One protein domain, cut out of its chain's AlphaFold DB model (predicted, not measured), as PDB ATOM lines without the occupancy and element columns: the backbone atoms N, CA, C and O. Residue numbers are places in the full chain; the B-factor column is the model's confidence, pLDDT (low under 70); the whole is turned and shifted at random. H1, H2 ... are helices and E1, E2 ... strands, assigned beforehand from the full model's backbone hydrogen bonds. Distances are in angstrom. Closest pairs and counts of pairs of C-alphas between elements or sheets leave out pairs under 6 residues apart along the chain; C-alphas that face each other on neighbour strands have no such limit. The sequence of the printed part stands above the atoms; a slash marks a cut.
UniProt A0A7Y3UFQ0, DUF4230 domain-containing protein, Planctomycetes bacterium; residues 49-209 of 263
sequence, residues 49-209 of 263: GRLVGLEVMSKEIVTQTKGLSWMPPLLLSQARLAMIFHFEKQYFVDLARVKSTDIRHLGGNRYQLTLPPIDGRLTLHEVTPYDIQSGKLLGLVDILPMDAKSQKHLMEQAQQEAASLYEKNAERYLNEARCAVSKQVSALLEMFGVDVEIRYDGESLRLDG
ATOM      1  N   GLY A  49      52.220 -66.701  32.483       80.81
ATOM      2  CA  GLY A  49      53.012 -66.259  33.632       80.81
ATOM      3  C   GLY A  49      54.448 -65.925  33.231       80.81
ATOM      4  O   GLY A  49      55.376 -66.384  33.877       80.81
ATOM      5  N   ARG A  50      54.664 -65.217  32.118       89.00
ATOM      6  CA  ARG A  50      56.005 -65.019  31.555       89.00
ATOM      7  C   ARG A  50      56.622 -63.716  32.059       89.00
ATOM      8  O   ARG A  50      56.086 -62.648  31.788       89.00
ATOM      9  N   LEU A  51      57.785 -63.810  32.699       92.00
ATOM     10  CA  LEU A  51      58.634 -62.664  33.009       92.00
ATOM     11  C   LEU A  51      59.784 -62.596  32.003       92.00
ATOM     12  O   LEU A  51      60.647 -63.473  31.991       92.00
ATOM     13  N   VAL A  52      59.774 -61.582  31.139       91.81
ATOM     14  CA  VAL A  52      60.831 -61.363  30.141       91.81
ATOM     15  C   VAL A  52      61.959 -60.563  30.783       91.81
ATOM     16  O   VAL A  52      61.767 -59.414  31.170       91.81
ATOM     17  N   GLY A  53      63.131 -61.186  30.902       89.69
ATOM     18  CA  GLY A  53      64.316 -60.552  31.477       89.69
ATOM     19  C   GLY A  53      65.111 -59.746  30.466       89.69
ATOM     20  O   GLY A  53      65.644 -58.690  30.792       89.69
ATOM     21  N   LEU A  54      65.200 -60.254  29.237       92.69
ATOM     22  CA  LEU A  54      65.985 -59.642  28.176       92.69
ATOM     23  C   LEU A  54      65.348 -59.911  26.820       92.69
ATOM     24  O   LEU A  54      64.967 -61.041  26.508       92.69
ATOM     25  N   GLU A  55      65.321 -58.876  25.994       92.31
ATOM     26  CA  GLU A  55      64.957 -58.961  24.590       92.31
ATOM     27  C   GLU A  55      66.104 -58.410  23.749       92.31
ATOM     28  O   GLU A  55      66.616 -57.319  24.002       92.31
ATOM     29  N   VAL A  56      66.540 -59.198  22.771       88.25
ATOM     30  CA  VAL A  56      67.621 -58.841  21.857       88.25
ATOM     31  C   VAL A  56      67.052 -58.795  20.452       88.25
ATOM     32  O   VAL A  56      66.629 -59.822  19.921       88.25
ATOM     33  N   MET A  57      67.077 -57.613  19.846       86.81
ATOM     34  CA  MET A  57      66.753 -57.421  18.437       86.81
ATOM     35  C   MET A  57      68.047 -57.215  17.654       86.81
ATOM     36  O   MET A  57      68.835 -56.335  18.004       86.81
ATOM     37  N   SER A  58      68.264 -57.997  16.595       83.06
ATOM     38  CA  SER A  58      69.391 -57.778  15.678       83.06
ATOM     39  C   SER A  58      68.945 -57.770  14.226       83.06
ATOM     40  O   SER A  58      68.022 -58.491  13.830       83.06
ATOM     41  N   LYS A  59      69.657 -56.965  13.437       85.50
ATOM     42  CA  LYS A  59      69.596 -56.952  11.980       85.50
ATOM     43  C   LYS A  59      70.935 -57.442  11.454       85.50
ATOM     44  O   LYS A  59      71.945 -56.785  11.676       85.50
ATOM     45  N   GLU A  60      70.934 -58.566  10.755       79.50
ATOM     46  CA  GLU A  60      72.156 -59.161  10.210       79.50
ATOM     47  C   GLU A  60      72.126 -59.138   8.686       79.50
ATOM     48  O   GLU A  60      71.104 -59.447   8.075       79.50
ATOM     49  N   ILE A  61      73.258 -58.788   8.072       77.94
ATOM     50  CA  ILE A  61      73.425 -58.822   6.619       77.94
ATOM     51  C   ILE A  61      74.300 -60.018   6.281       77.94
ATOM     52  O   ILE A  61      75.507 -59.994   6.514       77.94
ATOM     53  N   VAL A  62      73.704 -61.052   5.697       77.19
ATOM     54  CA  VAL A  62      74.456 -62.222   5.244       77.19
ATOM     55  C   VAL A  62      74.633 -62.140   3.741       77.19
ATOM     56  O   VAL A  62      73.674 -61.980   2.987       77.19
ATOM     57  N   THR A  63      75.883 -62.242   3.307       74.62
ATOM     58  CA  THR A  63      76.239 -62.349   1.897       74.62
ATOM     59  C   THR A  63      76.679 -63.775   1.611       74.62
ATOM     60  O   THR A  63      77.659 -64.233   2.184       74.62
ATOM     61  N   GLN A  64      76.027 -64.424   0.654       76.56
ATOM     62  CA  GLN A  64      76.450 -65.705   0.107       76.56
ATOM     63  C   GLN A  64      76.867 -65.541  -1.355       76.56
ATOM     64  O   GLN A  64      76.219 -64.836  -2.132       76.56
ATOM     65  N   THR A  65      77.971 -66.174  -1.740       70.56
ATOM     66  CA  THR A  65      78.527 -66.094  -3.099       70.56
ATOM     67  C   THR A  65      78.655 -67.477  -3.709       70.56
ATOM     68  O   THR A  65      79.151 -68.399  -3.065       70.56
ATOM     69  N   LYS A  66      78.284 -67.613  -4.982       65.06
ATOM     70  CA  LYS A  66      78.449 -68.831  -5.774       65.06
ATOM     71  C   LYS A  66      79.357 -68.538  -6.968       65.06
ATOM     72  O   LYS A  66      79.022 -67.737  -7.841       65.06
ATOM     73  N   GLY A  67      80.513 -69.198  -7.023       62.84
ATOM     74  CA  GLY A  67      81.476 -69.045  -8.114       62.84
ATOM     75  C   GLY A  67      82.650 -70.017  -8.020       62.84
ATOM     76  O   GLY A  67      82.883 -70.634  -6.983       62.84
ATOM     77  N   LEU A  68      83.394 -70.160  -9.118       63.19
ATOM     78  CA  LEU A  68      84.635 -70.935  -9.162       63.19
ATOM     79  C   LEU A  68      85.741 -70.109  -8.492       63.19
ATOM     80  O   LEU A  68      86.274 -69.181  -9.095       63.19
ATOM     81  N   SER A  69      86.081 -70.433  -7.243       60.62
ATOM     82  CA  SER A  69      87.074 -69.706  -6.430       60.62
ATOM     83  C   SER A  69      88.485 -69.658  -7.033       60.62
ATOM     84  O   SER A  69      89.292 -68.829  -6.626       60.62
ATOM     85  N   TRP A  70      88.782 -70.521  -8.008       66.31
ATOM     86  CA  TRP A  70      90.084 -70.608  -8.674       66.31
ATOM     87  C   TRP A  70      90.234 -69.689  -9.898       66.31
ATOM     88  O   TRP A  70      91.329 -69.594 -10.449       66.31
ATOM     89  N   MET A  71      89.164 -69.024 -10.349       56.38
ATOM     90  CA  MET A  71      89.179 -68.235 -11.584       56.38
ATOM     91  C   MET A  71      89.366 -66.734 -11.295       56.38
ATOM     92  O   MET A  71      88.685 -66.206 -10.413       56.38
ATOM     93  N   PRO A  72      90.252 -66.018 -12.021       65.81
ATOM     94  CA  PRO A  72      90.456 -64.587 -11.815       65.81
ATOM     95  C   PRO A  72      89.147 -63.790 -11.980       65.81
ATOM     96  O   PRO A  72      88.450 -63.985 -12.981       65.81
ATOM     97  N   PRO A  73      88.833 -62.839 -11.077       60.59
ATOM     98  CA  PRO A  73      87.584 -62.065 -11.110       60.59
ATOM     99  C   PRO A  73      87.434 -61.171 -12.353       60.59
ATOM    100  O   PRO A  73      86.340 -60.714 -12.662       60.59
ATOM    101  N   LEU A  74      88.526 -60.952 -13.096       65.31
ATOM    102  CA  LEU A  74      88.534 -60.282 -14.402       65.31
ATOM    103  C   LEU A  74      87.846 -61.114 -15.500       65.31
ATOM    104  O   LEU A  74      87.370 -60.553 -16.483       65.31
ATOM    105  N   LEU A  75      87.814 -62.443 -15.352       58.06
ATOM    106  CA  LEU A  75      87.260 -63.371 -16.340       58.06
ATOM    107  C   LEU A  75      85.840 -63.813 -15.970       58.06
ATOM    108  O   LEU A  75      84.991 -63.893 -16.856       58.06
ATOM    109  N   LEU A  76      85.568 -64.050 -14.680       55.28
ATOM    110  CA  LEU A  76      84.271 -64.522 -14.187       55.28
ATOM    111  C   LEU A  76      83.833 -63.734 -12.940       55.28
ATOM    112  O   LEU A  76      84.425 -63.852 -11.868       55.28
ATOM    113  N   SER A  77      82.760 -62.960 -13.081       61.97
ATOM    114  CA  SER A  77      82.030 -62.350 -11.974       61.97
ATOM    115  C   SER A  77      81.240 -63.432 -11.229       61.97
ATOM    116  O   SER A  77      80.576 -64.271 -11.841       61.97
ATOM    117  N   GLN A  78      81.354 -63.443  -9.902       68.12
ATOM    118  CA  GLN A  78      80.675 -64.409  -9.041       68.12
ATOM    119  C   GLN A  78      79.219 -64.004  -8.831       68.12
ATOM    120  O   GLN A  78      78.910 -62.823  -8.694       68.12
ATOM    121  N   ALA A  79      78.332 -64.992  -8.747       68.25
ATOM    122  CA  ALA A  79      76.954 -64.734  -8.368       68.25
ATOM    123  C   ALA A  79      76.908 -64.431  -6.863       68.25
ATOM    124  O   ALA A  79      77.506 -65.164  -6.071       68.25
ATOM    125  N   ARG A  80      76.219 -63.365  -6.455       71.69
ATOM    126  CA  ARG A  80      76.156 -62.908  -5.060       71.69
ATOM    127  C   ARG A  80      74.705 -62.707  -4.646       71.69
ATOM    128  O   ARG A  80      73.928 -62.114  -5.383       71.69
ATOM    129  N   LEU A  81      74.354 -63.198  -3.465       74.88
ATOM    130  CA  LEU A  81      73.076 -62.965  -2.809       74.88
ATOM    131  C   LEU A  81      73.356 -62.335  -1.446       74.88
ATOM    132  O   LEU A  81      73.976 -62.968  -0.595       74.88
ATOM    133  N   ALA A  82      72.919 -61.097  -1.239       75.75
ATOM    134  CA  ALA A  82      72.929 -60.450   0.064       75.75
ATOM    135  C   ALA A  82      71.504 -60.380   0.609       75.75
ATOM    136  O   ALA A  82      70.582 -59.953  -0.088       75.75
ATOM    137  N   MET A  83      71.327 -60.781   1.863       77.38
ATOM    138  CA  MET A  83      70.037 -60.758   2.540       77.38
ATOM    139  C   MET A  83      70.153 -60.095   3.895       77.38
ATOM    140  O   MET A  83      71.165 -60.236   4.582       77.38
ATOM    141  N   ILE A  84      69.085 -59.403   4.267       81.12
ATOM    142  CA  ILE A  84      68.922 -58.799   5.577       81.12
ATOM    143  C   ILE A  84      67.965 -59.677   6.368       81.12
ATOM    144  O   ILE A  84      66.840 -59.937   5.939       81.12
ATOM    145  N   PHE A  85      68.418 -60.107   7.533       82.44
ATOM    146  CA  PHE A  85      67.634 -60.888   8.466       82.44
ATOM    147  C   PHE A  85      67.301 -60.061   9.698       82.44
ATOM    148  O   PHE A  85      68.184 -59.450  10.303       82.44
ATOM    149  N   HIS A  86      66.031 -60.089  10.087       84.00
ATOM    150  CA  HIS A  86      65.531 -59.457  11.298       84.00
ATOM    151  C   HIS A  86      65.172 -60.529  12.316       84.00
ATOM    152  O   HIS A  86      64.240 -61.311  12.116       84.00
ATOM    153  N   PHE A  87      65.901 -60.546  13.423       84.12
ATOM    154  CA  PHE A  87      65.731 -61.535  14.475       84.12
ATOM    155  C   PHE A  87      65.353 -60.871  15.786       84.12
ATOM    156  O   PHE A  87      65.867 -59.805  16.133       84.12
ATOM    157  N   GLU A  88      64.526 -61.571  16.548       87.81
ATOM    158  CA  GLU A  88      64.239 -61.259  17.937       87.81
ATOM    159  C   GLU A  88      64.507 -62.495  18.788       87.81
ATOM    160  O   GLU A  88      64.002 -63.586  18.510       87.81
ATOM    161  N   LYS A  89      65.301 -62.325  19.841       87.31
ATOM    162  CA  LYS A  89      65.523 -63.355  20.848       87.31
ATOM    163  C   LYS A  89      65.057 -62.857  22.204       87.31
ATOM    164  O   LYS A  89      65.609 -61.903  22.744       87.31
ATOM    165  N   GLN A  90      64.069 -63.543  22.761       91.62
ATOM    166  CA  GLN A  90      63.544 -63.273  24.092       91.62
ATOM    167  C   GLN A  90      64.064 -64.311  25.078       91.62
ATOM    168  O   GLN A  90      63.970 -65.514  24.830       91.62
ATOM    169  N   TYR A  91      64.558 -63.839  26.215       92.00
ATOM    170  CA  TYR A  91      64.940 -64.652  27.360       92.00
ATOM    171  C   TYR A  91      63.954 -64.396  28.491       92.00
ATOM    172  O   TYR A  91      63.781 -63.257  28.937       92.00
ATOM    173  N   PHE A  92      63.284 -65.449  28.944       92.38
ATOM    174  CA  PHE A  92      62.197 -65.327  29.903       92.38
ATOM    175  C   PHE A  92      62.178 -66.464  30.919       92.38
ATOM    176  O   PHE A  92      62.694 -67.552  30.683       92.38
ATOM    177  N   VAL A  93      61.519 -66.208  32.044       92.44
ATOM    178  CA  VAL A  93      61.199 -67.203  33.067       92.44
ATOM    179  C   VAL A  93      59.688 -67.406  33.080       92.44
ATOM    180  O   VAL A  93      58.914 -66.447  33.068       92.44
ATOM    181  N   ASP A  94      59.261 -68.665  33.070       91.44
ATOM    182  CA  ASP A  94      57.851 -69.035  33.189       91.44
ATOM    183  C   ASP A  94      57.472 -69.184  34.669       91.44
ATOM    184  O   ASP A  94      57.629 -70.246  35.274       91.44
ATOM    185  N   LEU A  95      56.969 -68.100  35.256       89.81
ATOM    186  CA  LEU A  95      56.518 -68.030  36.644       89.81
ATOM    187  C   LEU A  95      55.335 -68.961  36.927       89.81
ATOM    188  O   LEU A  95      55.125 -69.325  38.079       89.81
ATOM    189  N   ALA A  96      54.592 -69.409  35.908       88.44
ATOM    190  CA  ALA A  96      53.530 -70.397  36.106       88.44
ATOM    191  C   ALA A  96      54.071 -71.766  36.563       88.44
ATOM    192  O   ALA A  96      53.307 -72.598  37.049       88.44
ATOM    193  N   ARG A  97      55.381 -72.012  36.410       87.81
ATOM    194  CA  ARG A  97      56.049 -73.234  36.882       87.81
ATOM    195  C   ARG A  97      56.487 -73.152  38.342       87.81
ATOM    196  O   ARG A  97      56.789 -74.199  38.909       87.81
ATOM    197  N   VAL A  98      56.517 -71.954  38.929       89.06
ATOM    198  CA  VAL A  98      56.905 -71.743  40.327       89.06
ATOM    199  C   VAL A  98      55.814 -72.300  41.235       89.06
ATOM    200  O   VAL A  98      54.637 -71.959  41.108       89.06
ATOM    201  N   LYS A  99      56.211 -73.161  42.166       89.94
ATOM    202  CA  LYS A  99      55.336 -73.789  43.158       89.94
ATOM    203  C   LYS A  99      55.709 -73.327  44.557       89.94
ATOM    204  O   LYS A  99      56.818 -72.870  44.814       89.94
ATOM    205  N   SER A 100      54.809 -73.547  45.512       86.69
ATOM    206  CA  SER A 100      55.079 -73.255  46.925       86.69
ATOM    207  C   SER A 100      56.292 -74.015  47.479       86.69
ATOM    208  O   SER A 100      56.914 -73.547  48.422       86.69
ATOM    209  N   THR A 101      56.652 -75.163  46.893       91.00
ATOM    210  CA  THR A 101      57.854 -75.940  47.253       91.00
ATOM    211  C   THR A 101      59.162 -75.240  46.905       91.00
ATOM    212  O   THR A 101      60.194 -75.542  47.502       91.00
ATOM    213  N   ASP A 102      59.116 -74.308  45.955       90.38
ATOM    214  CA  ASP A 102      60.283 -73.572  45.469       90.38
ATOM    215  C   ASP A 102      60.573 -72.343  46.343       90.38
ATOM    216  O   ASP A 102      61.589 -71.670  46.168       90.38
ATOM    217  N   ILE A 103      59.692 -72.075  47.314       91.31
ATOM    218  CA  ILE A 103      59.788 -70.996  48.287       91.31
ATOM    219  C   ILE A 103      60.178 -71.596  49.636       91.31
ATOM    220  O   ILE A 103      59.476 -72.438  50.195       91.31
ATOM    221  N   ARG A 104      61.293 -71.133  50.199       92.50
ATOM    222  CA  ARG A 104      61.739 -71.504  51.545       92.50
ATOM    223  C   ARG A 104      61.774 -70.276  52.435       92.50
ATOM    224  O   ARG A 104      62.358 -69.260  52.071       92.50
ATOM    225  N   HIS A 105      61.166 -70.365  53.611       91.81
ATOM    226  CA  HIS A 105      61.246 -69.304  54.611       91.81
ATOM    227  C   HIS A 105      62.589 -69.377  55.340       91.81
ATOM    228  O   HIS A 105      62.978 -70.447  55.805       91.81
ATOM    229  N   LEU A 106      63.297 -68.249  55.421       91.19
ATOM    230  CA  LEU A 106      64.594 -68.146  56.096       91.19
ATOM    231  C   LEU A 106      64.494 -67.459  57.471       91.19
ATOM    232  O   LEU A 106      65.505 -67.309  58.154       91.19
ATOM    233  N   GLY A 107      63.289 -67.060  57.889       85.19
ATOM    234  CA  GLY A 107      63.040 -66.315  59.124       85.19
ATOM    235  C   GLY A 107      62.737 -64.833  58.879       85.19
ATOM    236  O   GLY A 107      63.209 -64.226  57.920       85.19
ATOM    237  N   GLY A 108      61.922 -64.234  59.752       89.38
ATOM    238  CA  GLY A 108      61.465 -62.849  59.582       89.38
ATOM    239  C   GLY A 108      60.692 -62.661  58.273       89.38
ATOM    240  O   GLY A 108      59.865 -63.506  57.931       89.38
ATOM    241  N   ASN A 109      60.988 -61.587  57.532       88.81
ATOM    242  CA  ASN A 109      60.430 -61.341  56.195       88.81
ATOM    243  C   ASN A 109      61.381 -61.761  55.057       88.81
ATOM    244  O   ASN A 109      61.341 -61.184  53.972       88.81
ATOM    245  N   ARG A 110      62.268 -62.731  55.327       92.88
ATOM    246  CA  ARG A 110      63.266 -63.222  54.377       92.88
ATOM    247  C   ARG A 110      62.894 -64.592  53.823       92.88
ATOM    248  O   ARG A 110      62.584 -65.523  54.571       92.88
ATOM    249  N   TYR A 111      62.984 -64.725  52.507       91.50
ATOM    250  CA  TYR A 111      62.641 -65.938  51.774       91.50
ATOM    251  C   TYR A 111      63.733 -66.287  50.769       91.50
ATOM    252  O   TYR A 111      64.454 -65.425  50.281       91.50
ATOM    253  N   GLN A 112      63.841 -67.563  50.435       93.44
ATOM    254  CA  GLN A 112      64.607 -68.044  49.298       93.44
ATOM    255  C   GLN A 112      63.625 -68.527  48.238       93.44
ATOM    256  O   GLN A 112      62.765 -69.357  48.531       93.44
ATOM    257  N   LEU A 113      63.758 -68.009  47.022       93.06
ATOM    258  CA  LEU A 113      62.933 -68.365  45.877       93.06
ATOM    259  C   LEU A 113      63.799 -69.070  44.836       93.06
ATOM    260  O   LEU A 113      64.754 -68.491  44.320       93.06
ATOM    261  N   THR A 114      63.445 -70.306  44.505       94.50
ATOM    262  CA  THR A 114      64.042 -71.028  43.379       94.50
ATOM    263  C   THR A 114      63.212 -70.765  42.126       94.50
ATOM    264  O   THR A 114      62.075 -71.211  42.015       94.50
ATOM    265  N   LEU A 115      63.764 -70.009  41.183       93.56
ATOM    266  CA  LEU A 115      63.163 -69.773  39.879       93.56
ATOM    267  C   LEU A 115      63.481 -70.926  38.915       93.56
ATOM    268  O   LEU A 115      64.564 -71.513  38.991       93.56
ATOM    269  N   PRO A 116      62.578 -71.229  37.969       92.44
ATOM    270  CA  PRO A 116      62.875 -72.170  36.901       92.44
ATOM    271  C   PRO A 116      63.993 -71.628  35.991       92.44
ATOM    272  O   PRO A 116      64.288 -70.427  36.011       92.44
ATOM    273  N   PRO A 117      64.623 -72.496  35.179       92.06
ATOM    274  CA  PRO A 117      65.653 -72.070  34.242       92.06
ATOM    275  C   PRO A 117      65.108 -71.040  33.245       92.06
ATOM    276  O   PRO A 117      63.908 -70.989  32.964       92.06
ATOM    277  N   ILE A 118      66.010 -70.217  32.709       90.88
ATOM    278  CA  ILE A 118      65.660 -69.246  31.672       90.88
ATOM    279  C   ILE A 118      65.442 -69.979  30.355       90.88
ATOM    280  O   ILE A 118      66.346 -70.635  29.830       90.88
ATOM    281  N   ASP A 119      64.251 -69.799  29.805       89.62
ATOM    282  CA  ASP A 119      63.886 -70.267  28.482       89.62
ATOM    283  C   ASP A 119      64.225 -69.170  27.451       89.62
ATOM    284  O   ASP A 119      64.097 -67.967  27.707       89.62
ATOM    285  N   GLY A 120      64.683 -69.586  26.271       87.81
ATOM    286  CA  GLY A 120      64.999 -68.706  25.151       87.81
ATOM    287  C   GLY A 120      64.073 -68.975  23.972       87.81
ATOM    288  O   GLY A 120      63.971 -70.112  23.518       87.81
ATOM    289  N   ARG A 121      63.437 -67.931  23.434       87.12
ATOM    290  CA  ARG A 121      62.663 -68.004  22.190       87.12
ATOM    291  C   ARG A 121      63.332 -67.169  21.114       87.12
ATOM    292  O   ARG A 121      63.477 -65.962  21.286       87.12
ATOM    293  N   LEU A 122      63.711 -67.812  20.014       84.19
ATOM    294  CA  LEU A 122      64.208 -67.141  18.817       84.19
ATOM    295  C   LEU A 122      63.074 -67.036  17.799       84.19
ATOM    296  O   LEU A 122      62.451 -68.039  17.456       84.19
ATOM    297  N   THR A 123      62.833 -65.828  17.312       84.00
ATOM    298  CA  THR A 123      61.854 -65.545  16.268       84.00
ATOM    299  C   THR A 123      62.560 -64.855  15.112       84.00
ATOM    300  O   THR A 123      63.270 -63.867  15.298       84.00
ATOM    301  N   LEU A 124      62.373 -65.395  13.909       82.00
ATOM    302  CA  LEU A 124      62.759 -64.740  12.667       82.00
ATOM    303  C   LEU A 124      61.548 -63.949  12.171       82.00
ATOM    304  O   LEU A 124      60.532 -64.545  11.821       82.00
ATOM    305  N   HIS A 125      61.651 -62.624  12.184       80.38
ATOM    306  CA  HIS A 125      60.549 -61.740  11.797       80.38
ATOM    307  C   HIS A 125      60.469 -61.550  10.295       80.38
ATOM    308  O   HIS A 125      59.396 -61.643   9.706       80.38
ATOM    309  N   GLU A 126      61.612 -61.271   9.679       77.25
ATOM    310  CA  GLU A 126      61.668 -60.906   8.273       77.25
ATOM    311  C   GLU A 126      62.988 -61.358   7.651       77.25
ATOM    312  O   GLU A 126      64.058 -61.239   8.258       77.25
ATOM    313  N   VAL A 127      62.892 -61.851   6.419       79.75
ATOM    314  CA  VAL A 127      64.026 -62.108   5.532       79.75
ATOM    315  C   VAL A 127      63.787 -61.319   4.260       79.75
ATOM    316  O   VAL A 127      62.832 -61.601   3.533       79.75
ATOM    317  N   THR A 128      64.664 -60.365   3.975       75.56
ATOM    318  CA  THR A 128      64.514 -59.491   2.810       75.56
ATOM    319  C   THR A 128      65.764 -59.597   1.942       75.56
ATOM    320  O   THR A 128      66.869 -59.337   2.434       75.56
ATOM    321  N   PRO A 129      65.646 -59.984   0.658       75.88
ATOM    322  CA  PRO A 129      66.773 -59.908  -0.258       75.88
ATOM    323  C   PRO A 129      67.141 -58.439  -0.473       75.88
ATOM    324  O   PRO A 129      66.280 -57.615  -0.772       75.88
ATOM    325  N   TYR A 130      68.420 -58.120  -0.299       74.38
ATOM    326  CA  TYR A 130      68.946 -56.767  -0.470       74.38
ATOM    327  C   TYR A 130      69.608 -56.587  -1.834       74.38
ATOM    328  O   TYR A 130      69.370 -55.591  -2.508       74.38
ATOM    329  N   ASP A 131      70.419 -57.563  -2.250       75.69
ATOM    330  CA  ASP A 131      71.149 -57.522  -3.518       75.69
ATOM    331  C   ASP A 131      71.235 -58.929  -4.123       75.69
ATOM    332  O   ASP A 131      71.615 -59.884  -3.439       75.69
ATOM    333  N   ILE A 132      70.861 -59.063  -5.396       73.19
ATOM    334  CA  ILE A 132      70.918 -60.317  -6.154       73.19
ATOM    335  C   ILE A 132      71.698 -60.044  -7.435       73.19
ATOM    336  O   ILE A 132      71.223 -59.343  -8.326       73.19
ATOM    337  N   GLN A 133      72.884 -60.635  -7.543       69.75
ATOM    338  CA  GLN A 133      73.762 -60.489  -8.698       69.75
ATOM    339  C   GLN A 133      73.986 -61.847  -9.361       69.75
ATOM    340  O   GLN A 133      74.392 -62.810  -8.704       69.75
ATOM    341  N   SER A 134      73.729 -61.928 -10.670       65.50
ATOM    342  CA  SER A 134      74.080 -63.090 -11.491       65.50
ATOM    343  C   SER A 134      75.580 -63.117 -11.790       65.50
ATOM    344  O   SER A 134      76.229 -62.076 -11.910       65.50
ATOM    345  N   GLY A 135      76.143 -64.321 -11.909       58.91
ATOM    346  CA  GLY A 135      77.551 -64.492 -12.255       58.91
ATOM    347  C   GLY A 135      77.771 -64.371 -13.763       58.91
ATOM    348  O   GLY A 135      77.251 -65.186 -14.532       58.91
ATOM    349  N   LYS A 136      78.564 -63.381 -14.187       65.81
ATOM    350  CA  LYS A 136      78.834 -63.070 -15.604       65.81
ATOM    351  C   LYS A 136      80.243 -63.469 -16.030       65.81
ATOM    352  O   LYS A 136      81.205 -63.134 -15.349       65.81
ATOM    353  N   LEU A 137      80.401 -64.081 -17.201       47.31
ATOM    354  CA  LEU A 137      81.701 -64.236 -17.863       47.31
ATOM    355  C   LEU A 137      81.977 -63.024 -18.751       47.31
ATOM    356  O   LEU A 137      81.140 -62.656 -19.580       47.31
ATOM    357  N   LEU A 138      83.138 -62.392 -18.549       60.59
ATOM    358  CA  LEU A 138      83.589 -61.183 -19.257       60.59
ATOM    359  C   LEU A 138      82.551 -60.036 -19.283       60.59
ATOM    360  O   LEU A 138      82.583 -59.182 -20.162       60.59
ATOM    361  N   GLY A 139      81.598 -60.023 -18.343       56.97
ATOM    362  CA  GLY A 139      80.514 -59.036 -18.286       56.97
ATOM    363  C   GLY A 139      79.420 -59.174 -19.357       56.97
ATOM    364  O   GLY A 139      78.503 -58.355 -19.365       56.97
ATOM    365  N   LEU A 140      79.482 -60.191 -20.228       57.47
ATOM    366  CA  LEU A 140      78.637 -60.304 -21.429       57.47
ATOM    367  C   LEU A 140      77.693 -61.517 -21.420       57.47
ATOM    368  O   LEU A 140      76.617 -61.435 -22.004       57.47
ATOM    369  N   VAL A 141      78.067 -62.627 -20.771       56.53
ATOM    370  CA  VAL A 141      77.281 -63.878 -20.775       56.53
ATOM    371  C   VAL A 141      77.028 -64.350 -19.344       56.53
ATOM    372  O   VAL A 141      77.979 -64.545 -18.586       56.53
ATOM    373  N   ASP A 142      75.761 -64.550 -18.969       57.53
ATOM    374  CA  ASP A 142      75.392 -65.166 -17.689       57.53
ATOM    375  C   ASP A 142      75.743 -66.664 -17.728       57.53
ATOM    376  O   ASP A 142      75.094 -67.450 -18.415       57.53
ATOM    377  N   ILE A 143      76.798 -67.065 -17.013       53.91
ATOM    378  CA  ILE A 143      77.250 -68.472 -16.960       53.91
ATOM    379  C   ILE A 143      76.708 -69.186 -15.725       53.91
ATOM    380  O   ILE A 143      76.456 -70.390 -15.762       53.91
ATOM    381  N   LEU A 144      76.483 -68.444 -14.641       55.78
ATOM    382  CA  LEU A 144      75.747 -68.918 -13.474       55.78
ATOM    383  C   LEU A 144      74.421 -68.154 -13.403       55.78
ATOM    384  O   LEU A 144      74.366 -67.102 -12.755       55.78
ATOM    385  N   PRO A 145      73.352 -68.649 -14.059       56.94
ATOM    386  CA  PRO A 145      72.030 -68.093 -13.841       56.94
ATOM    387  C   PRO A 145      71.675 -68.292 -12.369       56.94
ATOM    388  O   PRO A 145      71.861 -69.379 -11.810       56.94
ATOM    389  N   MET A 146      71.185 -67.232 -11.733       60.00
ATOM    390  CA  MET A 146      70.638 -67.332 -10.388       60.00
ATOM    391  C   MET A 146      69.267 -68.004 -10.495       60.00
ATOM    392  O   MET A 146      68.233 -67.349 -10.580       60.00
ATOM    393  N   ASP A 147      69.276 -69.332 -10.615       67.81
ATOM    394  CA  ASP A 147      68.067 -70.140 -10.710       67.81
ATOM    395  C   ASP A 147      67.385 -70.264  -9.339       67.81
ATOM    396  O   ASP A 147      68.013 -70.144  -8.282       67.81
ATOM    397  N   ALA A 148      66.080 -70.544  -9.346       69.38
ATOM    398  CA  ALA A 148      65.287 -70.648  -8.118       69.38
ATOM    399  C   ALA A 148      65.856 -71.680  -7.121       69.38
ATOM    400  O   ALA A 148      65.723 -71.517  -5.908       69.38
ATOM    401  N   LYS A 149      66.535 -72.728  -7.615       71.56
ATOM    402  CA  LYS A 149      67.196 -73.734  -6.771       71.56
ATOM    403  C   LYS A 149      68.454 -73.189  -6.093       71.56
ATOM    404  O   LYS A 149      68.623 -73.410  -4.897       71.56
ATOM    405  N   SER A 150      69.318 -72.470  -6.814       66.56
ATOM    406  CA  SER A 150      70.513 -71.851  -6.222       66.56
ATOM    407  C   SER A 150      70.143 -70.759  -5.235       66.56
ATOM    408  O   SER A 150      70.742 -70.692  -4.168       66.56
ATOM    409  N   GLN A 151      69.132 -69.947  -5.550       67.19
ATOM    410  CA  GLN A 151      68.636 -68.933  -4.627       67.19
ATOM    411  C   GLN A 151      68.131 -69.573  -3.331       67.19
ATOM    412  O   GLN A 151      68.554 -69.162  -2.256       67.19
ATOM    413  N   LYS A 152      67.314 -70.634  -3.421       75.62
ATOM    414  CA  LYS A 152      66.840 -71.374  -2.243       75.62
ATOM    415  C   LYS A 152      67.994 -71.935  -1.405       75.62
ATOM    416  O   LYS A 152      67.984 -71.798  -0.188       75.62
ATOM    417  N   HIS A 153      69.011 -72.513  -2.041       77.25
ATOM    418  CA  HIS A 153      70.158 -73.061  -1.318       77.25
ATOM    419  C   HIS A 153      70.980 -71.979  -0.596       77.25
ATOM    420  O   HIS A 153      71.330 -72.143   0.570       77.25
ATOM    421  N   LEU A 154      71.241 -70.847  -1.258       71.00
ATOM    422  CA  LEU A 154      71.933 -69.711  -0.638       71.00
ATOM    423  C   LEU A 154      71.097 -69.101   0.499       71.00
ATOM    424  O   LEU A 154      71.657 -68.640   1.493       71.00
ATOM    425  N   MET A 155      69.763 -69.136   0.380       73.00
ATOM    426  CA  MET A 155      68.853 -68.731   1.452       73.00
ATOM    427  C   MET A 155      68.988 -69.614   2.693       73.00
ATOM    428  O   MET A 155      69.154 -69.094   3.794       73.00
ATOM    429  N   GLU A 156      68.970 -70.934   2.513       78.69
ATOM    430  CA  GLU A 156      69.137 -71.906   3.600       78.69
ATOM    431  C   GLU A 156      70.497 -71.745   4.300       78.69
ATOM    432  O   GLU A 156      70.565 -71.718   5.529       78.69
ATOM    433  N   GLN A 157      71.579 -71.569   3.534       77.69
ATOM    434  CA  GLN A 157      72.924 -71.365   4.086       77.69
ATOM    435  C   GLN A 157      73.030 -70.076   4.897       77.69
ATOM    436  O   GLN A 157      73.556 -70.077   6.009       77.69
ATOM    437  N   ALA A 158      72.491 -68.979   4.373       72.75
ATOM    438  CA  ALA A 158      72.509 -67.710   5.078       72.75
ATOM    439  C   ALA A 158      71.661 -67.737   6.360       72.75
ATOM    440  O   ALA A 158      72.040 -67.136   7.362       72.75
ATOM    441  N   GLN A 159      70.545 -68.474   6.358       75.19
ATOM    442  CA  GLN A 159      69.730 -68.679   7.551       75.19
ATOM    443  C   GLN A 159      70.490 -69.470   8.629       75.19
ATOM    444  O   GLN A 159      70.438 -69.107   9.805       75.19
ATOM    445  N   GLN A 160      71.222 -70.518   8.239       80.12
ATOM    446  CA  GLN A 160      72.075 -71.288   9.154       80.12
ATOM    447  C   GLN A 160      73.217 -70.439   9.721       80.12
ATOM    448  O   GLN A 160      73.476 -70.466  10.923       80.12
ATOM    449  N   GLU A 161      73.877 -69.647   8.875       77.12
ATOM    450  CA  GLU A 161      74.955 -68.757   9.305       77.12
ATOM    451  C   GLU A 161      74.445 -67.722  10.312       77.12
ATOM    452  O   GLU A 161      75.032 -67.550  11.382       77.12
ATOM    453  N   ALA A 162      73.294 -67.114  10.030       72.31
ATOM    454  CA  ALA A 162      72.665 -66.171  10.936       72.31
ATOM    455  C   ALA A 162      72.237 -66.814  12.271       72.31
ATOM    456  O   ALA A 162      72.412 -66.205  13.328       72.31
ATOM    457  N   ALA A 163      71.754 -68.062  12.260       74.69
ATOM    458  CA  ALA A 163      71.463 -68.811  13.485       74.69
ATOM    459  C   ALA A 163      72.731 -69.050  14.329       74.69
ATOM    460  O   ALA A 163      72.715 -68.837  15.544       74.69
ATOM    461  N   SER A 164      73.854 -69.395  13.692       78.38
ATOM    462  CA  SER A 164      75.126 -69.656  14.383       78.38
ATOM    463  C   SER A 164      75.692 -68.424  15.112       78.38
ATOM    464  O   SER A 164      76.361 -68.544  16.141       78.38
ATOM    465  N   LEU A 165      75.405 -67.210  14.626       72.69
ATOM    466  CA  LEU A 165      75.841 -65.966  15.274       72.69
ATOM    467  C   LEU A 165      75.172 -65.754  16.641       72.69
ATOM    468  O   LEU A 165      75.785 -65.179  17.546       72.69
ATOM    469  N   TYR A 166      73.955 -66.270  16.826       70.00
ATOM    470  CA  TYR A 166      73.255 -66.219  18.110       70.00
ATOM    471  C   TYR A 166      73.799 -67.200  19.137       70.00
ATOM    472  O   TYR A 166      73.747 -66.910  20.334       70.00
ATOM    473  N   GLU A 167      74.318 -68.340  18.693       76.94
ATOM    474  CA  GLU A 167      74.932 -69.332  19.575       76.94
ATOM    475  C   GLU A 167      76.198 -68.766  20.222       76.94
ATOM    476  O   GLU A 167      76.374 -68.879  21.434       76.94
ATOM    477  N   LYS A 168      77.016 -68.033  19.455       81.94
ATOM    478  CA  LYS A 168      78.279 -67.440  19.935       81.94
ATOM    479  C   LYS A 168      78.112 -66.486  21.121       81.94
ATOM    480  O   LYS A 168      79.007 -66.389  21.950       81.94
ATOM    481  N   ASN A 169      76.985 -65.776  21.206       82.75
ATOM    482  CA  ASN A 169      76.705 -64.813  22.279       82.75
ATOM    483  C   ASN A 169      75.665 -65.319  23.296       82.75
ATOM    484  O   ASN A 169      75.241 -64.559  24.171       82.75
ATOM    485  N   ALA A 170      75.230 -66.578  23.187       82.38
ATOM    486  CA  ALA A 170      74.092 -67.093  23.938       82.38
ATOM    487  C   ALA A 170      74.303 -67.049  25.458       82.38
ATOM    488  O   ALA A 170      73.394 -66.630  26.174       82.38
ATOM    489  N   GLU A 171      75.492 -67.428  25.935       87.06
ATOM    490  CA  GLU A 171      75.830 -67.445  27.365       87.06
ATOM    491  C   GLU A 171      75.823 -66.044  27.980       87.06
ATOM    492  O   GLU A 171      75.271 -65.835  29.061       87.06
ATOM    493  N   ARG A 172      76.379 -65.056  27.265       89.88
ATOM    494  CA  ARG A 172      76.399 -63.663  27.725       89.88
ATOM    495  C   ARG A 172      74.979 -63.140  27.925       89.88
ATOM    496  O   ARG A 172      74.676 -62.584  28.976       89.88
ATOM    497  N   TYR A 173      74.110 -63.341  26.936       90.31
ATOM    498  CA  TYR A 173      72.720 -62.893  27.013       90.31
ATOM    499  C   TYR A 173      71.910 -63.652  28.066       90.31
ATOM    500  O   TYR A 173      71.064 -63.055  28.723       90.31
ATOM    501  N   LEU A 174      72.194 -64.938  28.277       90.12
ATOM    502  CA  LEU A 174      71.574 -65.711  29.351       90.12
ATOM    503  C   LEU A 174      71.948 -65.160  30.735       90.12
ATOM    504  O   LEU A 174      71.069 -64.987  31.577       90.12
ATOM    505  N   ASN A 175      73.224 -64.854  30.973       91.50
ATOM    506  CA  ASN A 175      73.662 -64.285  32.248       91.50
ATOM    507  C   ASN A 175      73.062 -62.896  32.496       91.50
ATOM    508  O   ASN A 175      72.600 -62.615  33.603       91.50
ATOM    509  N   GLU A 176      72.999 -62.063  31.458       93.50
ATOM    510  CA  GLU A 176      72.339 -60.758  31.525       93.50
ATOM    511  C   GLU A 176      70.844 -60.911  31.851       93.50
ATOM    512  O   GLU A 176      70.330 -60.255  32.756       93.50
ATOM    513  N   ALA A 177      70.160 -61.853  31.194       93.56
ATOM    514  CA  ALA A 177      68.760 -62.155  31.470       93.56
ATOM    515  C   ALA A 177      68.542 -62.640  32.912       93.56
ATOM    516  O   ALA A 177      67.590 -62.203  33.554       93.56
ATOM    517  N   ARG A 178      69.432 -63.486  33.458       93.00
ATOM    518  CA  ARG A 178      69.385 -63.913  34.873       93.00
ATOM    519  C   ARG A 178      69.506 -62.729  35.814       93.00
ATOM    520  O   ARG A 178      68.727 -62.622  36.757       93.00
ATOM    521  N   CYS A 179      70.452 -61.832  35.555       93.75
ATOM    522  CA  CYS A 179      70.631 -60.643  36.378       93.75
ATOM    523  C   CYS A 179      69.387 -59.744  36.334       93.75
ATOM    524  O   CYS A 179      68.885 -59.335  37.382       93.75
ATOM    525  N   ALA A 180      68.847 -59.502  35.137       95.56
ATOM    526  CA  ALA A 180      67.662 -58.677  34.939       95.56
ATOM    527  C   ALA A 180      66.422 -59.264  35.630       95.56
ATOM    528  O   ALA A 180      65.764 -58.551  36.389       95.56
ATOM    529  N   VAL A 181      66.139 -60.560  35.439       94.62
ATOM    530  CA  VAL A 181      65.021 -61.249  36.104       94.62
ATOM    531  C   VAL A 181      65.178 -61.189  37.616       94.62
ATOM    532  O   VAL A 181      64.243 -60.784  38.305       94.62
ATOM    533  N   SER A 182      66.356 -61.542  38.140       94.00
ATOM    534  CA  SER A 182      66.591 -61.520  39.581       94.00
ATOM    535  C   SER A 182      66.359 -60.124  40.154       94.00
ATOM    536  O   SER A 182      65.633 -59.970  41.130       94.00
ATOM    537  N   LYS A 183      66.894 -59.088  39.502       94.56
ATOM    538  CA  LYS A 183      66.710 -57.701  39.930       94.56
ATOM    539  C   LYS A 183      65.242 -57.273  39.908       94.56
ATOM    540  O   LYS A 183      64.795 -56.618  40.843       94.56
ATOM    541  N   GLN A 184      64.495 -57.624  38.860       94.44
ATOM    542  CA  GLN A 184      63.075 -57.283  38.736       94.44
ATOM    543  C   GLN A 184      62.227 -57.974  39.809       94.44
ATOM    544  O   GLN A 184      61.396 -57.323  40.439       94.44
ATOM    545  N   VAL A 185      62.453 -59.270  40.042       93.19
ATOM    546  CA  VAL A 185      61.732 -60.041  41.065       93.19
ATOM    547  C   VAL A 185      62.063 -59.526  42.464       93.19
ATOM    548  O   VAL A 185      61.144 -59.294  43.246       93.19
ATOM    549  N   SER A 186      63.344 -59.291  42.765       93.00
ATOM    550  CA  SER A 186      63.761 -58.717  44.048       93.00
ATOM    551  C   SER A 186      63.139 -57.342  44.269       93.00
ATOM    552  O   SER A 186      62.494 -57.145  45.290       93.00
ATOM    553  N   ALA A 187      63.219 -56.430  43.295       93.50
ATOM    554  CA  ALA A 187      62.629 -55.096  43.419       93.50
ATOM    555  C   ALA A 187      61.106 -55.140  43.643       93.50
ATOM    556  O   ALA A 187      60.569 -54.374  44.442       93.50
ATOM    557  N   LEU A 188      60.403 -56.050  42.962       92.38
ATOM    558  CA  LEU A 188      58.960 -56.218  43.126       92.38
ATOM    559  C   LEU A 188      58.600 -56.753  44.516       92.38
ATOM    560  O   LEU A 188      57.627 -56.293  45.104       92.38
ATOM    561  N   LEU A 189      59.358 -57.710  45.050       89.44
ATOM    562  CA  LEU A 189      59.101 -58.280  46.376       89.44
ATOM    563  C   LEU A 189      59.525 -57.336  47.510       89.44
ATOM    564  O   LEU A 189      58.812 -57.228  48.510       89.44
ATOM    565  N   GLU A 190      60.595 -56.567  47.311       91.75
ATOM    566  CA  GLU A 190      61.021 -55.506  48.227       91.75
ATOM    567  C   GLU A 190      59.936 -54.435  48.405       91.75
ATOM    568  O   GLU A 190      59.751 -53.939  49.516       91.75
ATOM    569  N   MET A 191      59.144 -54.127  47.366       92.25
ATOM    570  CA  MET A 191      57.983 -53.230  47.500       92.25
ATOM    571  C   MET A 191      56.942 -53.734  48.512       92.25
ATOM    572  O   MET A 191      56.227 -52.928  49.104       92.25
ATOM    573  N   PHE A 192      56.861 -55.048  48.738       89.81
ATOM    574  CA  PHE A 192      56.002 -55.664  49.755       89.81
ATOM    575  C   PHE A 192      56.733 -55.895  51.090       89.81
ATOM    576  O   PHE A 192      56.221 -56.575  51.979       89.81
ATOM    577  N   GLY A 193      57.937 -55.335  51.238       89.06
ATOM    578  CA  GLY A 193      58.802 -55.474  52.408       89.06
ATOM    579  C   GLY A 193      59.523 -56.819  52.500       89.06
ATOM    580  O   GLY A 193      60.160 -57.078  53.521       89.06
ATOM    581  N   VAL A 194      59.400 -57.679  51.487       90.50
ATOM    582  CA  VAL A 194      59.942 -59.041  51.474       90.50
ATOM    583  C   VAL A 194      61.370 -59.029  50.930       90.50
ATOM    584  O   VAL A 194      61.608 -58.576  49.816       90.50
ATOM    585  N   ASP A 195      62.311 -59.570  51.702       91.56
ATOM    586  CA  ASP A 195      63.706 -59.776  51.290       91.56
ATOM    587  C   ASP A 195      63.841 -61.176  50.671       91.56
ATOM    588  O   ASP A 195      63.454 -62.173  51.292       91.56
ATOM    589  N   VAL A 196      64.345 -61.273  49.438       91.50
ATOM    590  CA  VAL A 196      64.364 -62.532  48.680       91.50
ATOM    591  C   VAL A 196      65.759 -62.886  48.165       91.50
ATOM    592  O   VAL A 196      66.385 -62.139  47.417       91.50
ATOM    593  N   GLU A 197      66.225 -64.085  48.510       92.81
ATOM    594  CA  GLU A 197      67.389 -64.718  47.889       92.81
ATOM    595  C   GLU A 197      66.926 -65.546  46.686       92.81
ATOM    596  O   GLU A 197      66.198 -66.530  46.837       92.81
ATOM    597  N   ILE A 198      67.350 -65.166  45.481       93.12
ATOM    598  CA  ILE A 198      66.948 -65.849  44.247       93.12
ATOM    599  C   ILE A 198      67.986 -66.901  43.860       93.12
ATOM    600  O   ILE A 198      69.176 -66.609  43.741       93.12
ATOM    601  N   ARG A 199      67.518 -68.123  43.605       93.06
ATOM    602  CA  ARG A 199      68.292 -69.229  43.026       93.06
ATOM    603  C   ARG A 199      67.622 -69.713  41.746       93.06
ATOM    604  O   ARG A 199      66.435 -69.487  41.564       93.06
ATOM    605  N   TYR A 200      68.367 -70.383  40.876       90.31
ATOM    606  CA  TYR A 200      67.829 -70.974  39.647       90.31
ATOM    607  C   TYR A 200      67.927 -72.501  39.702       90.31
ATOM    608  O   TYR A 200      68.951 -73.038  40.129       90.31
ATOM    609  N   ASP A 201      66.872 -73.189  39.262       85.31
ATOM    610  CA  ASP A 201      66.833 -74.647  39.119       85.31
ATOM    611  C   ASP A 201      67.585 -75.078  37.845       85.31
ATOM    612  O   ASP A 201      67.018 -75.218  36.761       85.31
ATOM    613  N   GLY A 202      68.906 -75.221  37.969       71.25
ATOM    614  CA  GLY A 202      69.783 -75.731  36.914       71.25
ATOM    615  C   GLY A 202      70.284 -74.697  35.898       71.25
ATOM    616  O   GLY A 202      69.938 -73.514  35.910       71.25
ATOM    617  N   GLU A 203      71.170 -75.164  35.011       60.12
ATOM    618  CA  GLU A 203      71.938 -74.313  34.093       60.12
ATOM    619  C   GLU A 203      71.489 -74.386  32.623       60.12
ATOM    620  O   GLU A 203      72.122 -73.805  31.746       60.12
ATOM    621  N   SER A 204      70.392 -75.080  32.320       54.84
ATOM    622  CA  SER A 204      70.025 -75.390  30.938       54.84
ATOM    623  C   SER A 204      69.185 -74.292  30.280       54.84
ATOM    624  O   SER A 204      68.041 -74.045  30.653       54.84
ATOM    625  N   LEU A 205      69.743 -73.668  29.238       61.19
ATOM    626  CA  LEU A 205      68.971 -72.894  28.268       61.19
ATOM    627  C   LEU A 205      68.081 -73.866  27.482       61.19
ATOM    628  O   LEU A 205      68.587 -74.688  26.717       61.19
ATOM    629  N   ARG A 206      66.760 -73.773  27.638       59.38
ATOM    630  CA  ARG A 206      65.829 -74.437  26.718       59.38
ATOM    631  C   ARG A 206      65.524 -73.492  25.565       59.38
ATOM    632  O   ARG A 206      65.018 -72.393  25.773       59.38
ATOM    633  N   LEU A 207      65.888 -73.912  24.359       59.00
ATOM    634  CA  LEU A 207      65.606 -73.181  23.130       59.00
ATOM    635  C   LEU A 207      64.277 -73.671  22.555       59.00
ATOM    636  O   LEU A 207      64.214 -74.754  21.981       59.00
ATOM    637  N   ASP A 208      63.238 -72.852  22.678       55.84
ATOM    638  CA  ASP A 208      61.993 -73.041  21.936       55.84
ATOM    639  C   ASP A 208      62.088 -72.202  20.654       55.84
ATOM    640  O   ASP A 208      61.817 -70.998  20.652       55.84
ATOM    641  N   GLY A 209      62.531 -72.818  19.559       52.53
ATOM    642  CA  GLY A 209      62.679 -72.120  18.284       52.53
ATOM    643  C   GLY A 209      63.099 -73.039  17.146       52.53
ATOM    644  O   GLY A 209      64.275 -73.107  16.808       52.53
TER     645      GLY A 209
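This is residues 49 to 209 of the 263 residues of the protein "DUF4230 domain-containing protein" of Planctomycetes bacterium (UniProt A0A7Y3UFQ0). The domain is a long, slender rod: the strands E1, E2 and E5 make a narrow, twisted ribbon, and H1 and H2 follow each other along one face of it. At one end sits a small sheet of E3, E4 and E8, with part of H2 over it, and at the other end the little hairpin E6 and E7 and the loop of residues 67 to 78. The printed part has 161 residues with two named helices and nine named strands, in the order E1 E2 E3 E4 E5 E6 E7 H1 H2 E8 E9. The main sheet, E1 E2 E5 E9, and the sheet E3 E4 E8 are mixed, E6 and E7 are antiparallel, and the class is mixed, helices and strands. The whole is extended, with a radius of gyration of the C-alphas of 24.1 A and spans of 83 by 24 by 23 A.

E1, residues 50 to 66, and E2, residues 79 to 94, form an antiparallel hairpin, with N 58 and O 87 3.0 A apart. E1 bends by 72 degrees at residue 53. E3, residues 103 to 107, and E4, residues 110 to 115, form another hairpin, with N 104 and O 112 at 2.8 A. E5, residues 119 to 133, is antiparallel to E2, with N 88 and O 123 at 2.9 A, and bends by 52 degrees at residue 130. It runs on into E6, residues 135 to 137, which forms a hairpin with E7, residues 141 to 144; N 137 and O 141 are 2.8 A apart. H1, residues 148 to 168, is on the sheet of E1, E2 and E5, which curls round it; the closest C-alphas of H1 and E1, Ala 158 and Val 62, are 5.8 A apart. H2, residues 170 to 190, is on the same face, at a height over the sheet of 7.3 A, and meets H1 only through their link. It lies over E1 and E2 and runs along the strands, at 15 degrees to E1 on the local plane; its closest C-alpha to E1 is Ala 177, 4.7 A from that of Gly 53. E8, residues 195 to 200, is parallel to E4, with N 113 and O 197 at 2.9 A. The closest C-alphas of H2 and E8, Ser 186 and Val 196, are 6.0 A apart. E9, residues 206 to 208, is an edge strand parallel to E5, with N 120 and O 206 at 2.9 A. Every O i to N i+4 pair is within hydrogen-bond range in H2, and 15 of 17 are in H1.

E1 measures 43.7 A from first to last C-alpha, E2 45.9 A, E5 39.7 A, H1 31.1 A and H2 29.9 A. E1 begins with C-alpha 50 at (56.005, -65.019, 31.555), H1 begins with C-alpha 148 at (65.287, -70.648, -8.118), and E9 ends with C-alpha 208 at (61.993, -73.041, 21.936).

The two C-alphas farthest apart, those of Gly 108 and Leu 140, are 82.9 A apart. The printed part has no cut, and the link from E1 to E2, with 12 residues, is long. The mean pLDDT of the printed part is 79.6; residues 66 to 79, 133 to 148, 150 to 151 and 203 to 209 are under 70.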